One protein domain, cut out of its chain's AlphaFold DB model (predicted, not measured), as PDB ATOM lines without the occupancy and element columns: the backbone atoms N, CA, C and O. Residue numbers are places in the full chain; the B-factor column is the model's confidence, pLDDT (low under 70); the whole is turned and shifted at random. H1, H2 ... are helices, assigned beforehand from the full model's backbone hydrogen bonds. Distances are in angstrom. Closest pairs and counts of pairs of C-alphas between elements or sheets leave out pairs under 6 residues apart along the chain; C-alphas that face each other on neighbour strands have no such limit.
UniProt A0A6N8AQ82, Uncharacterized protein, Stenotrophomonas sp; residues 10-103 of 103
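AT A GLANCE: This is residues 10 to 103 of the 103 residues of an uncharacterized protein of Stenotrophomonas sp (UniProt A0A6N8AQ82). Four short helices, H1 to H4, make a small loose head with crossed helices; H5 leads away from it, and the long H6 folds back from the end of H5 as a V. Residues 79 to 85 and 87 to 103, most of them in H6, stick out as a free arm. The printed part has 94 residues with six named helices, H1 to H6 in chain order, and no named strand: all helix. The whole is loose, with a radius of gyration of the C-alphas of 16.6 A, and spans 44 by 33 by 24 A.

IN THESE COORDINATES: Find C-alpha 10 at (-37.976, 4.423, 28.685), where H1 begins; it runs to residue 16. H2 is residues 24 to 30 and H3 residues 35 to 43. H4, residues 54 to 64, is 15.1 A long, and H5, residues 68 to 78, is 14.7 A. H6 runs 27.0 A from C-alpha 83 at (-35.844, -19.391, 41.152) to C-alpha 101 at (-40.997, -1.041, 60.341).

HOW THE PARTS SIT: Look at Gly 14 and Leu 42, the closest C-alphas of H1 and H3, 5.8 A apart: these helices touch at a steep tilt of 58 degrees, opposite ways. H1 and H5 only just touch, with 3 pairs of C-alphas within 8 A, the closest Ile 13 and Pro 69 at 6.7 A. H2 touches H3, C-alphas 25 and 35 at 4.9 A, about perpendicular at 74 degrees. H2 also touches H4, C-alphas 30 and 63 at 6.3 A, about perpendicular at 80 degrees. H4 and H5 are near each other, with 7 pairs of C-alphas within 10 A. H5 and H6 are close but not clearly touching, C-alphas 78 and 86 at 7.5 A, at a steep tilt of 40 degrees, opposite ways. In H1 to H6 every O i to N i+4 pair is within hydrogen-bond range.

THE WHOLE: The C-alphas farthest apart, those of Arg 47 and Ala 102, are 50.3 A apart. The printed part has no cut and no long link. Mean pLDDT of the printed part is 91.5; residue 103 alone is under 70.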
ATOM      1  N   ARG A  10     -37.469   3.149  29.218       95.12
ATOM      2  CA  ARG A  10     -37.976   4.423  28.685       95.12
ATOM      3  C   ARG A  10     -39.165   4.215  27.745       95.12
ATOM      4  O   ARG A  10     -40.132   4.964  27.820       95.12
ATOM      5  N   GLU A  11     -39.092   3.244  26.838       94.00
ATOM      6  CA  GLU A  11     -40.183   2.980  25.884       94.00
ATOM      7  C   GLU A  11     -41.417   2.425  26.574       94.00
ATOM      8  O   GLU A  11     -42.525   2.852  26.256       94.00
ATOM      9  N   PHE A  12     -41.209   1.557  27.566       95.19
ATOM     10  CA  PHE A  12     -42.267   1.115  28.462       95.19
ATOM     11  C   PHE A  12     -42.949   2.310  29.150       95.19
ATOM     12  O   PHE A  12     -44.164   2.440  29.073       95.19
ATOM     13  N   ILE A  13     -42.191   3.255  29.715       95.00
ATOM     14  CA  ILE A  13     -42.745   4.481  30.325       95.00
ATOM     15  C   ILE A  13     -43.487   5.332  29.289       95.00
ATOM     16  O   ILE A  13     -44.595   5.798  29.540       95.00
ATOM     17  N   GLY A  14     -42.904   5.523  28.104       94.00
ATOM     18  CA  GLY A  14     -43.537   6.266  27.013       94.00
ATOM     19  C   GLY A  14     -44.872   5.655  26.570       94.00
ATOM     20  O   GLY A  14     -45.738   6.374  26.068       94.00
ATOM     21  N   HIS A  15     -45.054   4.350  26.777       92.81
ATOM     22  CA  HIS A  15     -46.335   3.671  26.650       92.81
ATOM     23  C   HIS A  15     -47.236   3.885  27.871       92.81
ATOM     24  O   HIS A  15     -48.340   4.405  27.702       92.81
ATOM     25  N   GLU A  16     -46.768   3.547  29.075       91.56
ATOM     26  CA  GLU A  16     -47.556   3.563  30.316       91.56
ATOM     27  C   GLU A  16     -48.083   4.941  30.701       91.56
ATOM     28  O   GLU A  16     -49.195   5.056  31.217       91.56
ATOM     29  N   ILE A  17     -47.345   6.006  30.383       91.69
ATOM     30  CA  ILE A  17     -47.743   7.379  30.702       91.69
ATOM     31  C   ILE A  17     -49.098   7.762  30.085       91.69
ATOM     32  O   ILE A  17     -49.781   8.653  30.585       91.69
ATOM     33  N   ARG A  18     -49.526   7.068  29.021       88.44
ATOM     34  CA  ARG A  18     -50.839   7.252  28.385       88.44
ATOM     35  C   ARG A  18     -51.993   6.620  29.172       88.44
ATOM     36  O   ARG A  18     -53.138   6.999  28.952       88.44
ATOM     37  N   PHE A  19     -51.705   5.688  30.080       90.31
ATOM     38  CA  PHE A  19     -52.692   4.878  30.808       90.31
ATOM     39  C   PHE A  19     -52.789   5.212  32.303       90.31
ATOM     40  O   PHE A  19     -53.661   4.694  32.992       90.31
ATOM     41  N   ILE A  20     -51.941   6.110  32.810       88.44
ATOM     42  CA  ILE A  20     -51.900   6.533  34.224       88.44
ATOM     43  C   ILE A  20     -53.114   7.366  34.671       88.44
ATOM     44  O   ILE A  20     -53.256   7.691  35.848       88.44
ATOM     45  N   GLY A  21     -54.007   7.737  33.749       88.56
ATOM     46  CA  GLY A  21     -55.189   8.550  34.056       88.56
ATOM     47  C   GLY A  21     -54.877  10.022  34.351       88.56
ATOM     48  O   GLY A  21     -55.791  10.795  34.627       88.56
ATOM     49  N   LYS A  22     -53.606  10.438  34.250       91.75
ATOM     50  CA  LYS A  22     -53.178  11.842  34.282       91.75
ATOM     51  C   LYS A  22     -52.727  12.283  32.883       91.75
ATOM     52  O   LYS A  22     -51.980  11.551  32.234       91.75
ATOM     53  N   PRO A  23     -53.118  13.479  32.407       94.00
ATOM     54  CA  PRO A  23     -52.617  14.008  31.142       94.00
ATOM     55  C   PRO A  23     -51.096  14.217  31.159       94.00
ATOM     56  O   PRO A  23     -50.543  14.686  32.154       94.00
ATOM     57  N   LEU A  24     -50.430  13.983  30.019       94.31
ATOM     58  CA  LEU A  24     -48.984  14.205  29.856       94.31
ATOM     59  C   LEU A  24     -48.556  15.622  30.263       94.31
ATOM     60  O   LEU A  24     -47.478  15.805  30.816       94.31
ATOM     61  N   SER A  25     -49.392  16.628  29.999       95.44
ATOM     62  CA  SER A  25     -49.102  18.019  30.350       95.44
ATOM     63  C   SER A  25     -49.040  18.258  31.857       95.44
ATOM     64  O   SER A  25     -48.208  19.044  32.308       95.44
ATOM     65  N   VAL A  26     -49.883  17.567  32.627       96.75
ATOM     66  CA  VAL A  26     -49.879  17.617  34.093       96.75
ATOM     67  C   VAL A  26     -48.626  16.930  34.619       96.75
ATOM     68  O   VAL A  26     -47.879  17.536  35.376       96.75
ATOM     69  N   ILE A  27     -48.328  15.724  34.126       96.50
ATOM     70  CA  ILE A  27     -47.129  14.975  34.530       96.50
ATOM     71  C   ILE A  27     -45.860  15.768  34.202       96.50
ATOM     72  O   ILE A  27     -44.988  15.908  35.050       96.50
ATOM     73  N   ALA A  28     -45.762  16.346  33.001       96.88
ATOM     74  CA  ALA A  28     -44.629  17.182  32.617       96.88
ATOM     75  C   ALA A  28     -44.453  18.362  33.574       96.88
ATOM     76  O   ALA A  28     -43.346  18.584  34.056       96.88
ATOM     77  N   LYS A  29     -45.543  19.070  33.898       97.38
ATOM     78  CA  LYS A  29     -45.515  20.191  34.840       97.38
ATOM     79  C   LYS A  29     -45.036  19.751  36.226       97.38
ATOM     80  O   LYS A  29     -44.156  20.405  36.777       97.38
ATOM     81  N   ASP A  30     -45.555  18.645  36.752       96.88
ATOM     82  CA  ASP A  30     -45.153  18.104  38.057       96.88
ATOM     83  C   ASP A  30     -43.678  17.656  38.047       96.88
ATOM     84  O   ASP A  30     -42.943  17.831  39.019       96.88
ATOM     85  N   MET A  31     -43.194  17.163  36.902       96.81
ATOM     86  CA  MET A  31     -41.779  16.864  36.670       96.81
ATOM     87  C   MET A  31     -40.915  18.115  36.422       96.81
ATOM     88  O   MET A  31     -39.693  17.994  36.332       96.81
ATOM     89  N   GLY A  32     -41.485  19.321  36.353       96.31
ATOM     90  CA  GLY A  32     -40.751  20.564  36.083       96.31
ATOM     91  C   GLY A  32     -40.347  20.762  34.617       96.31
ATOM     92  O   GLY A  32     -39.405  21.496  34.333       96.31
ATOM     93  N   TYR A  33     -41.049  20.114  33.689       96.50
ATOM     94  CA  TYR A  33     -40.826  20.178  32.247       96.50
ATOM     95  C   TYR A  33     -42.002  20.822  31.511       96.50
ATOM     96  O   TYR A  33     -43.148  20.803  31.962       96.50
ATOM     97  N   SER A  34     -41.738  21.335  30.308       96.69
ATOM     98  CA  SER A  34     -42.826  21.580  29.357       96.69
ATOM     99  C   SER A  34     -43.318  20.246  28.765       96.69
ATOM    100  O   SER A  34     -42.527  19.300  28.660       96.69
ATOM    101  N   PRO A  35     -44.584  20.144  28.313       95.75
ATOM    102  CA  PRO A  35     -45.103  18.910  27.713       95.75
ATOM    103  C   PRO A  35     -44.275  18.432  26.510       95.75
ATOM    104  O   PRO A  35     -44.015  17.238  26.356       95.75
ATOM    105  N   SER A  36     -43.810  19.366  25.676       94.81
ATOM    106  CA  SER A  36     -42.946  19.065  24.530       94.81
ATOM    107  C   SER A  36     -41.569  18.560  24.953       94.81
ATOM    108  O   SER A  36     -40.991  17.730  24.256       94.81
ATOM    109  N   ASP A  37     -41.040  19.036  26.080       94.88
ATOM    110  CA  ASP A  37     -39.725  18.621  26.561       94.88
ATOM    111  C   ASP A  37     -39.740  17.192  27.104       94.88
ATOM    112  O   ASP A  37     -38.914  16.369  26.701       94.88
ATOM    113  N   LEU A  38     -40.748  16.857  27.918       95.25
ATOM    114  CA  LEU A  38     -40.950  15.485  28.388       95.25
ATOM    115  C   LEU A  38     -41.193  14.527  27.212       95.25
ATOM    116  O   LEU A  38     -40.598  13.452  27.158       95.25
ATOM    117  N   SER A  39     -42.001  14.936  26.229       93.50
ATOM    118  CA  SER A  39     -42.235  14.148  25.012       93.50
ATOM    119  C   SER A  39     -40.938  13.877  24.236       93.50
ATOM    120  O   SER A  39     -40.666  12.737  23.859       93.50
ATOM    121  N   ARG A  40     -40.075  14.888  24.057       93.81
ATOM    122  CA  ARG A  40     -38.776  14.735  23.375       93.81
ATOM    123  C   ARG A  40     -37.816  13.827  24.141       93.81
ATOM    124  O   ARG A  40     -37.205  12.951  23.526       93.81
ATOM    125  N   LYS A  41     -37.733  13.982  25.467       94.38
ATOM    126  CA  LYS A  41     -36.953  13.093  26.346       94.38
ATOM    127  C   LYS A  41     -37.398  11.637  26.200       94.38
ATOM    128  O   LYS A  41     -36.554  10.754  26.037       94.38
ATOM    129  N   LEU A  42     -38.710  11.395  26.204       93.38
ATOM    130  CA  LEU A  42     -39.287  10.061  26.038       93.38
ATOM    131  C   LEU A  42     -39.134   9.515  24.616       93.38
ATOM    132  O   LEU A  42     -38.983   8.310  24.477       93.38
ATOM    133  N   ALA A  43     -39.133  10.347  23.574       90.44
ATOM    134  CA  ALA A  43     -38.902   9.915  22.192       90.44
ATOM    135  C   ALA A  43     -37.421   9.601  21.895       90.44
ATOM    136  O   ALA A  43     -37.134   8.793  21.016       90.44
ATOM    137  N   GLN A  44     -36.490  10.225  22.631       81.88
ATOM    138  CA  GLN A  44     -35.042   9.985  22.580       81.88
ATOM    139  C   GLN A  44     -34.443  10.061  21.160       81.88
ATOM    140  O   GLN A  44     -33.667   9.203  20.740       81.88
ATOM    141  N   ASN A  45     -34.793  11.118  20.419       85.12
ATOM    142  CA  ASN A  45     -34.263  11.374  19.079       85.12
ATOM    143  C   ASN A  45     -32.712  11.374  19.096       85.12
ATOM    144  O   ASN A  45     -32.123  12.091  19.907       85.12
ATOM    145  N   PRO A  46     -32.028  10.625  18.204       82.94
ATOM    146  CA  PRO A  46     -30.564  10.560  18.168       82.94
ATOM    147  C   PRO A  46     -29.864  11.918  18.033       82.94
ATOM    148  O   PRO A  46     -28.745  12.071  18.514       82.94
ATOM    149  N   ARG A  47     -30.523  12.900  17.403       86.00
ATOM    150  CA  ARG A  47     -30.014  14.270  17.210       86.00
ATOM    151  C   ARG A  47     -30.399  15.228  18.339       86.00
ATOM    152  O   ARG A  47     -30.112  16.417  18.253       86.00
ATOM    153  N   ASP A  48     -31.067  14.729  19.372       84.19
ATOM    154  CA  ASP A  48     -31.450  15.491  20.552       84.19
ATOM    155  C   ASP A  48     -30.538  15.128  21.733       84.19
ATOM    156  O   ASP A  48     -30.295  13.955  22.039       84.19
ATOM    157  N   SER A  49     -30.009  16.149  22.404       85.50
ATOM    158  CA  SER A  49     -29.211  15.978  23.618       85.50
ATOM    159  C   SER A  49     -30.078  15.691  24.843       85.50
ATOM    160  O   SER A  49     -29.571  15.212  25.855       85.50
ATOM    161  N   ARG A  50     -31.389  15.944  24.770       87.75
ATOM    162  CA  ARG A  50     -32.310  15.771  25.893       87.75
ATOM    163  C   ARG A  50     -32.627  14.301  26.099       87.75
ATOM    164  O   ARG A  50     -33.493  13.720  25.449       87.75
ATOM    165  N   ARG A  51     -31.900  13.690  27.030       91.31
ATOM    166  CA  ARG A  51     -32.107  12.302  27.439       91.31
ATOM    167  C   ARG A  51     -33.091  12.230  28.598       91.31
ATOM    168  O   ARG A  51     -33.141  13.128  29.440       91.31
ATOM    169  N   PHE A  52     -33.871  11.156  28.605       94.94
ATOM    170  CA  PHE A  52     -34.590  10.699  29.785       94.94
ATOM    171  C   PHE A  52     -33.593   9.945  30.671       94.94
ATOM    172  O   PHE A  52     -33.041   8.929  30.244       94.94
ATOM    173  N   THR A  53     -33.293  10.507  31.836       94.62
ATOM    174  CA  THR A  53     -32.266  10.020  32.772       94.62
ATOM    175  C   THR A  53     -32.857   9.090  33.839       94.62
ATOM    176  O   THR A  53     -34.067   8.874  33.875       94.62
ATOM    177  N   LEU A  54     -32.015   8.522  34.711       96.25
ATOM    178  CA  LEU A  54     -32.498   7.775  35.881       96.25
ATOM    179  C   LEU A  54     -33.150   8.707  36.911       96.25
ATOM    180  O   LEU A  54     -34.204   8.369  37.437       96.25
ATOM    181  N   ASP A  55     -32.620   9.915  37.091       97.19
ATOM    182  CA  ASP A  55     -33.243  10.942  37.934       97.19
ATOM    183  C   ASP A  55     -34.645  11.310  37.417       97.19
ATOM    184  O   ASP A  55     -35.583  11.492  38.193       97.19
ATOM    185  N   ASP A  56     -34.823  11.360  36.089       96.44
ATOM    186  CA  ASP A  56     -36.141  11.553  35.471       96.44
ATOM    187  C   ASP A  56     -37.089  10.380  35.758       96.44
ATOM    188  O   ASP A  56     -38.283  10.603  35.964       96.44
ATOM    189  N   LEU A  57     -36.579   9.143  35.785       97.38
ATOM    190  CA  LEU A  57     -37.354   7.956  36.156       97.38
ATOM    191  C   LEU A  57     -37.786   8.020  37.626       97.38
ATOM    192  O   LEU A  57     -38.959   7.808  37.920       97.38
ATOM    193  N   GLU A  58     -36.875   8.341  38.541       97.44
ATOM    194  CA  GLU A  58     -37.199   8.498  39.961       97.44
ATOM    195  C   GLU A  58     -38.245   9.592  40.169       97.44
ATOM    196  O   GLU A  58     -39.268   9.362  40.817       97.44
ATOM    197  N   LYS A  59     -38.051  10.752  39.532       97.38
ATOM    198  CA  LYS A  59     -39.013  11.853  39.583       97.38
ATOM    199  C   LYS A  59     -40.363  11.453  38.997       97.38
ATOM    200  O   LYS A  59     -41.393  11.777  39.581       97.38
ATOM    201  N   TYR A  60     -40.378  10.729  37.878       96.75
ATOM    202  CA  TYR A  60     -41.603  10.192  37.287       96.75
ATOM    203  C   TYR A  60     -42.359   9.315  38.292       96.75
ATOM    204  O   TYR A  60     -43.550   9.536  38.508       96.75
ATOM    205  N   MET A  61     -41.679   8.373  38.954       96.94
ATOM    206  CA  MET A  61     -42.312   7.494  39.945       96.94
ATOM    207  C   MET A  61     -42.834   8.283  41.149       96.94
ATOM    208  O   MET A  61     -43.933   8.013  41.624       96.94
ATOM    209  N   GLN A  62     -42.101   9.303  41.602       96.44
ATOM    210  CA  GLN A  62     -42.525  10.166  42.708       96.44
ATOM    211  C   GLN A  62     -43.796  10.965  42.380       96.44
ATOM    212  O   GLN A  62     -44.709  11.020  43.200       96.44
ATOM    213  N   VAL A  63     -43.889  11.575  41.190       96.31
ATOM    214  CA  VAL A  63     -45.039  12.437  40.837       96.31
ATOM    215  C   VAL A  63     -46.269  11.648  40.377       96.31
ATOM    216  O   VAL A  63     -47.416  12.088  40.531       96.31
ATOM    217  N   THR A  64     -46.053  10.479  39.776       94.94
ATOM    218  CA  THR A  64     -47.143   9.644  39.259       94.94
ATOM    219  C   THR A  64     -47.609   8.589  40.254       94.94
ATOM    220  O   THR A  64     -48.777   8.210  40.200       94.94
ATOM    221  N   GLY A  65     -46.734   8.136  41.155       94.25
ATOM    222  CA  GLY A  65     -46.953   6.951  41.985       94.25
ATOM    223  C   GLY A  65     -46.838   5.630  41.212       94.25
ATOM    224  O   GLY A  65     -47.118   4.574  41.774       94.25
ATOM    225  N   ASP A  66     -46.459   5.663  39.931       94.25
ATOM    226  CA  ASP A  66     -46.367   4.472  39.091       94.25
ATOM    227  C   ASP A  66     -45.052   3.726  39.324       94.25
ATOM    228  O   ASP A  66     -43.994   4.132  38.848       94.25
ATOM    229  N   THR A  67     -45.123   2.598  40.030       95.69
ATOM    230  CA  THR A  67     -43.974   1.720  40.293       95.69
ATOM    231  C   THR A  67     -43.805   0.616  39.248       95.69
ATOM    232  O   THR A  67     -42.860  -0.172  39.343       95.69
ATOM    233  N   LYS A  68     -44.675   0.533  38.230       95.00
ATOM    234  CA  LYS A  68     -44.559  -0.483  37.174       95.00
ATOM    235  C   LYS A  68     -43.215  -0.467  36.435       95.00
ATOM    236  O   LYS A  68     -42.775  -1.557  36.076       95.00
ATOM    237  N   PRO A  69     -42.512   0.669  36.227       95.50
ATOM    238  CA  PRO A  69     -41.192   0.646  35.594       95.50
ATOM    239  C   PRO A  69     -40.175  -0.224  36.344       95.50
ATOM    240  O   PRO A  69     -39.349  -0.879  35.710       95.50
ATOM    241  N   VAL A  70     -40.265  -0.286  37.678       95.06
ATOM    242  CA  VAL A  70     -39.423  -1.168  38.503       95.06
ATOM    243  C   VAL A  70     -39.777  -2.628  38.254       95.06
ATOM    244  O   VAL A  70     -38.882  -3.439  38.029       95.06
ATOM    245  N   LEU A  71     -41.072  -2.961  38.238       92.44
ATOM    246  CA  LEU A  71     -41.531  -4.324  37.952       92.44
ATOM    247  C   LEU A  71     -41.122  -4.768  36.546       92.44
ATOM    248  O   LEU A  71     -40.608  -5.868  36.387       92.44
ATOM    249  N   TYR A  72     -41.231  -3.885  35.554       93.50
ATOM    250  CA  TYR A  72     -40.740  -4.137  34.202       93.50
ATOM    251  C   TYR A  72     -39.236  -4.456  34.187       93.50
ATOM    252  O   TYR A  72     -38.809  -5.381  33.500       93.50
ATOM    253  N   LEU A  73     -38.409  -3.718  34.940       93.38
ATOM    254  CA  LEU A  73     -36.969  -3.994  35.023       93.38
ATOM    255  C   LEU A  73     -36.683  -5.330  35.721       93.38
ATOM    256  O   LEU A  73     -35.823  -6.080  35.258       93.38
ATOM    257  N   VAL A  74     -37.418  -5.648  36.788       90.75
ATOM    258  CA  VAL A  74     -37.337  -6.945  37.478       90.75
ATOM    259  C   VAL A  74     -37.694  -8.079  36.520       90.75
ATOM    260  O   VAL A  74     -36.904  -8.997  36.352       90.75
ATOM    261  N   GLU A  75     -38.827  -7.996  35.828       88.94
ATOM    262  CA  GLU A  75     -39.233  -9.004  34.843       88.94
ATOM    263  C   GLU A  75     -38.209  -9.125  33.711       88.94
ATOM    264  O   GLU A  75     -37.844 -10.223  33.305       88.94
ATOM    265  N   LYS A  76     -37.685  -8.006  33.214       89.25
ATOM    266  CA  LYS A  76     -36.744  -8.015  32.093       89.25
ATOM    267  C   LYS A  76     -35.394  -8.645  32.427       89.25
ATOM    268  O   LYS A  76     -34.822  -9.317  31.573       89.25
ATOM    269  N   TYR A  77     -34.858  -8.373  33.614       89.56
ATOM    270  CA  TYR A  77     -33.486  -8.750  33.962       89.56
ATOM    271  C   TYR A  77     -33.403  -9.912  34.953       89.56
ATOM    272  O   TYR A  77     -32.387 -10.600  34.968       89.56
ATOM    273  N   LEU A  78     -34.449 -10.152  35.747       86.12
ATOM    274  CA  LEU A  78     -34.463 -11.188  36.784       86.12
ATOM    275  C   LEU A  78     -35.353 -12.393  36.442       86.12
ATOM    276  O   LEU A  78     -35.230 -13.417  37.105       86.12
ATOM    277  N   ALA A  79     -36.197 -12.347  35.399       78.62
ATOM    278  CA  ALA A  79     -37.058 -13.491  35.051       78.62
ATOM    279  C   ALA A  79     -36.296 -14.748  34.587       78.62
ATOM    280  O   ALA A  79     -36.869 -15.834  34.577       78.62
ATOM    281  N   GLY A  80     -35.027 -14.610  34.191       75.75
ATOM    282  CA  GLY A  80     -34.149 -15.730  33.837       75.75
ATOM    283  C   GLY A  80     -33.213 -16.182  34.962       75.75
ATOM    284  O   GLY A  80     -32.408 -17.084  34.734       75.75
ATOM    285  N   GLU A  81     -33.263 -15.553  36.142       80.56
ATOM    286  CA  GLU A  81     -32.468 -16.005  37.287       80.56
ATOM    287  C   GLU A  81     -32.993 -17.343  37.825       80.56
ATOM    288  O   GLU A  81     -34.161 -17.701  37.660       80.56
ATOM    289  N   ASN A  82     -32.111 -18.096  38.485       85.38
ATOM    290  CA  ASN A  82     -32.503 -19.312  39.183       85.38
ATOM    291  C   ASN A  82     -33.597 -18.969  40.216       85.38
ATOM    292  O   ASN A  82     -33.359 -18.093  41.054       85.38
ATOM    293  N   PRO A  83     -34.759 -19.654  40.208       87.44
ATOM    294  CA  PRO A  83     -35.844 -19.391  41.152       87.44
ATOM    295  C   PRO A  83     -35.388 -19.328  42.616       87.44
ATOM    296  O   PRO A  83     -35.827 -18.449  43.351       87.44
ATOM    297  N   ALA A  84     -34.434 -20.177  43.015       88.12
ATOM    298  CA  ALA A  84     -33.903 -20.192  44.378       88.12
ATOM    299  C   ALA A  84     -33.138 -18.905  44.754       88.12
ATOM    300  O   ALA A  84     -33.201 -18.447  45.896       88.12
ATOM    301  N   ASP A  85     -32.414 -18.296  43.806       86.81
ATOM    302  CA  ASP A  85     -31.706 -17.032  44.043       86.81
ATOM    303  C   ASP A  85     -32.685 -15.856  44.141       86.81
ATOM    304  O   ASP A  85     -32.509 -14.975  44.992       86.81
ATOM    305  N   LEU A  86     -33.740 -15.863  43.319       87.50
ATOM    306  CA  LEU A  86     -34.796 -14.855  43.365       87.50
ATOM    307  C   LEU A  86     -35.576 -14.929  44.685       87.50
ATOM    308  O   LEU A  86     -35.775 -13.904  45.338       87.50
ATOM    309  N   GLU A  87     -35.953 -16.133  45.125       90.56
ATOM    310  CA  GLU A  87     -36.605 -16.369  46.419       90.56
ATOM    311  C   GLU A  87     -35.745 -15.879  47.589       90.56
ATOM    312  O   GLU A  87     -36.250 -15.184  48.475       90.56
ATOM    313  N   ARG A  88     -34.432 -16.158  47.567       90.38
ATOM    314  CA  ARG A  88     -33.498 -15.652  48.585       90.38
ATOM    315  C   ARG A  88     -33.482 -14.123  48.621       90.38
ATOM    316  O   ARG A  88     -33.616 -13.538  49.694       90.38
ATOM    317  N   ARG A  89     -33.371 -13.462  47.463       88.56
ATOM    318  CA  ARG A  89     -33.393 -11.989  47.374       88.56
ATOM    319  C   ARG A  89     -34.717 -11.401  47.867       88.56
ATOM    320  O   ARG A  89     -34.712 -10.387  48.561       88.56
ATOM    321  N   ILE A  90     -35.849 -12.041  47.562       92.00
ATOM    322  CA  ILE A  90     -37.165 -11.631  48.073       92.00
ATOM    323  C   ILE A  90     -37.208 -11.749  49.602       92.00
ATOM    324  O   ILE A  90     -37.648 -10.809  50.269       92.00
ATOM    325  N   ALA A  91     -36.710 -12.850  50.170       94.00
ATOM    326  CA  ALA A  91     -36.652 -13.039  51.618       94.00
ATOM    327  C   ALA A  91     -35.779 -11.970  52.309       94.00
ATOM    328  O   ALA A  91     -36.178 -11.411  53.332       94.00
ATOM    329  N   GLU A  92     -34.627 -11.620  51.727       92.69
ATOM    330  CA  GLU A  92     -33.766 -10.533  52.216       92.69
ATOM    331  C   GLU A  92     -34.478  -9.170  52.196       92.69
ATOM    332  O   GLU A  92     -34.397  -8.408  53.165       92.69
ATOM    333  N   LEU A  93     -35.208  -8.855  51.120       92.75
ATOM    334  CA  LEU A  93     -35.993  -7.619  51.015       92.75
ATOM    335  C   LEU A  93     -37.119  -7.567  52.057       92.75
ATOM    336  O   LEU A  93     -37.315  -6.536  52.701       92.75
ATOM    337  N   GLN A  94     -37.823  -8.681  52.277       95.00
ATOM    338  CA  GLN A  94     -38.858  -8.788  53.309       95.00
ATOM    339  C   GLN A  94     -38.287  -8.600  54.720       95.00
ATOM    340  O   GLN A  94     -38.907  -7.931  55.548       95.00
ATOM    341  N   ALA A  95     -37.110  -9.164  55.002       94.81
ATOM    342  CA  ALA A  95     -36.437  -8.989  56.285       94.81
ATOM    343  C   ALA A  95     -36.049  -7.521  56.528       94.81
ATOM    344  O   ALA A  95     -36.323  -6.990  57.605       94.81
ATOM    345  N   LYS A  96     -35.491  -6.839  55.515       92.88
ATOM    346  CA  LYS A  96     -35.182  -5.400  55.584       92.88
ATOM    347  C   LYS A  96     -36.430  -4.559  55.834       92.88
ATOM    348  O   LYS A  96     -36.397  -3.681  56.686       92.88
ATOM    349  N   LEU A  97     -37.535  -4.855  55.146       93.19
ATOM    350  CA  LEU A  97     -38.796  -4.143  55.350       93.19
ATOM    351  C   LEU A  97     -39.301  -4.284  56.793       93.19
ATOM    352  O   LEU A  97     -39.656  -3.284  57.407       93.19
ATOM    353  N   LYS A  98     -39.284  -5.503  57.351       93.25
ATOM    354  CA  LYS A  98     -39.663  -5.742  58.754       93.25
ATOM    355  C   LYS A  98     -38.769  -4.969  59.725       93.25
ATOM    356  O   LYS A  98     -39.277  -4.403  60.685       93.25
ATOM    357  N   ALA A  99     -37.459  -4.922  59.469       91.06
ATOM    358  CA  ALA A  99     -36.518  -4.168  60.296       91.06
ATOM    359  C   ALA A  99     -36.789  -2.654  60.248       91.06
ATOM    360  O   ALA A  99     -36.805  -2.012  61.292       91.06
ATOM    361  N   SER A 100     -37.074  -2.097  59.066       87.69
ATOM    362  CA  SER A 100     -37.424  -0.677  58.906       87.69
ATOM    363  C   SER A 100     -38.778  -0.299  59.514       87.69
ATOM    364  O   SER A 100     -39.002   0.871  59.783       87.69
ATOM    365  N   GLN A 101     -39.693  -1.256  59.693       82.06
ATOM    366  CA  GLN A 101     -40.997  -1.041  60.341       82.06
ATOM    367  C   GLN A 101     -40.941  -1.152  61.872       82.06
ATOM    368  O   GLN A 101     -41.885  -0.744  62.543       82.06
ATOM    369  N   ALA A 102     -39.876  -1.746  62.417       73.94
ATOM    370  CA  ALA A 102     -39.665  -1.920  63.852       73.94
ATOM    371  C   ALA A 102     -38.784  -0.820  64.481       73.94
ATOM    372  O   ALA A 102     -38.594  -0.830  65.697       73.94
ATOM    373  N   ALA A 103     -38.241   0.084  63.657       58.69
ATOM    374  CA  ALA A 103     -37.441   1.248  64.042       58.69
ATOM    375  C   ALA A 103     -38.288   2.527  63.994       58.69
ATOM    376  O   ALA A 103     -38.042   3.410  64.843       58.69
TER     377      ALA A 103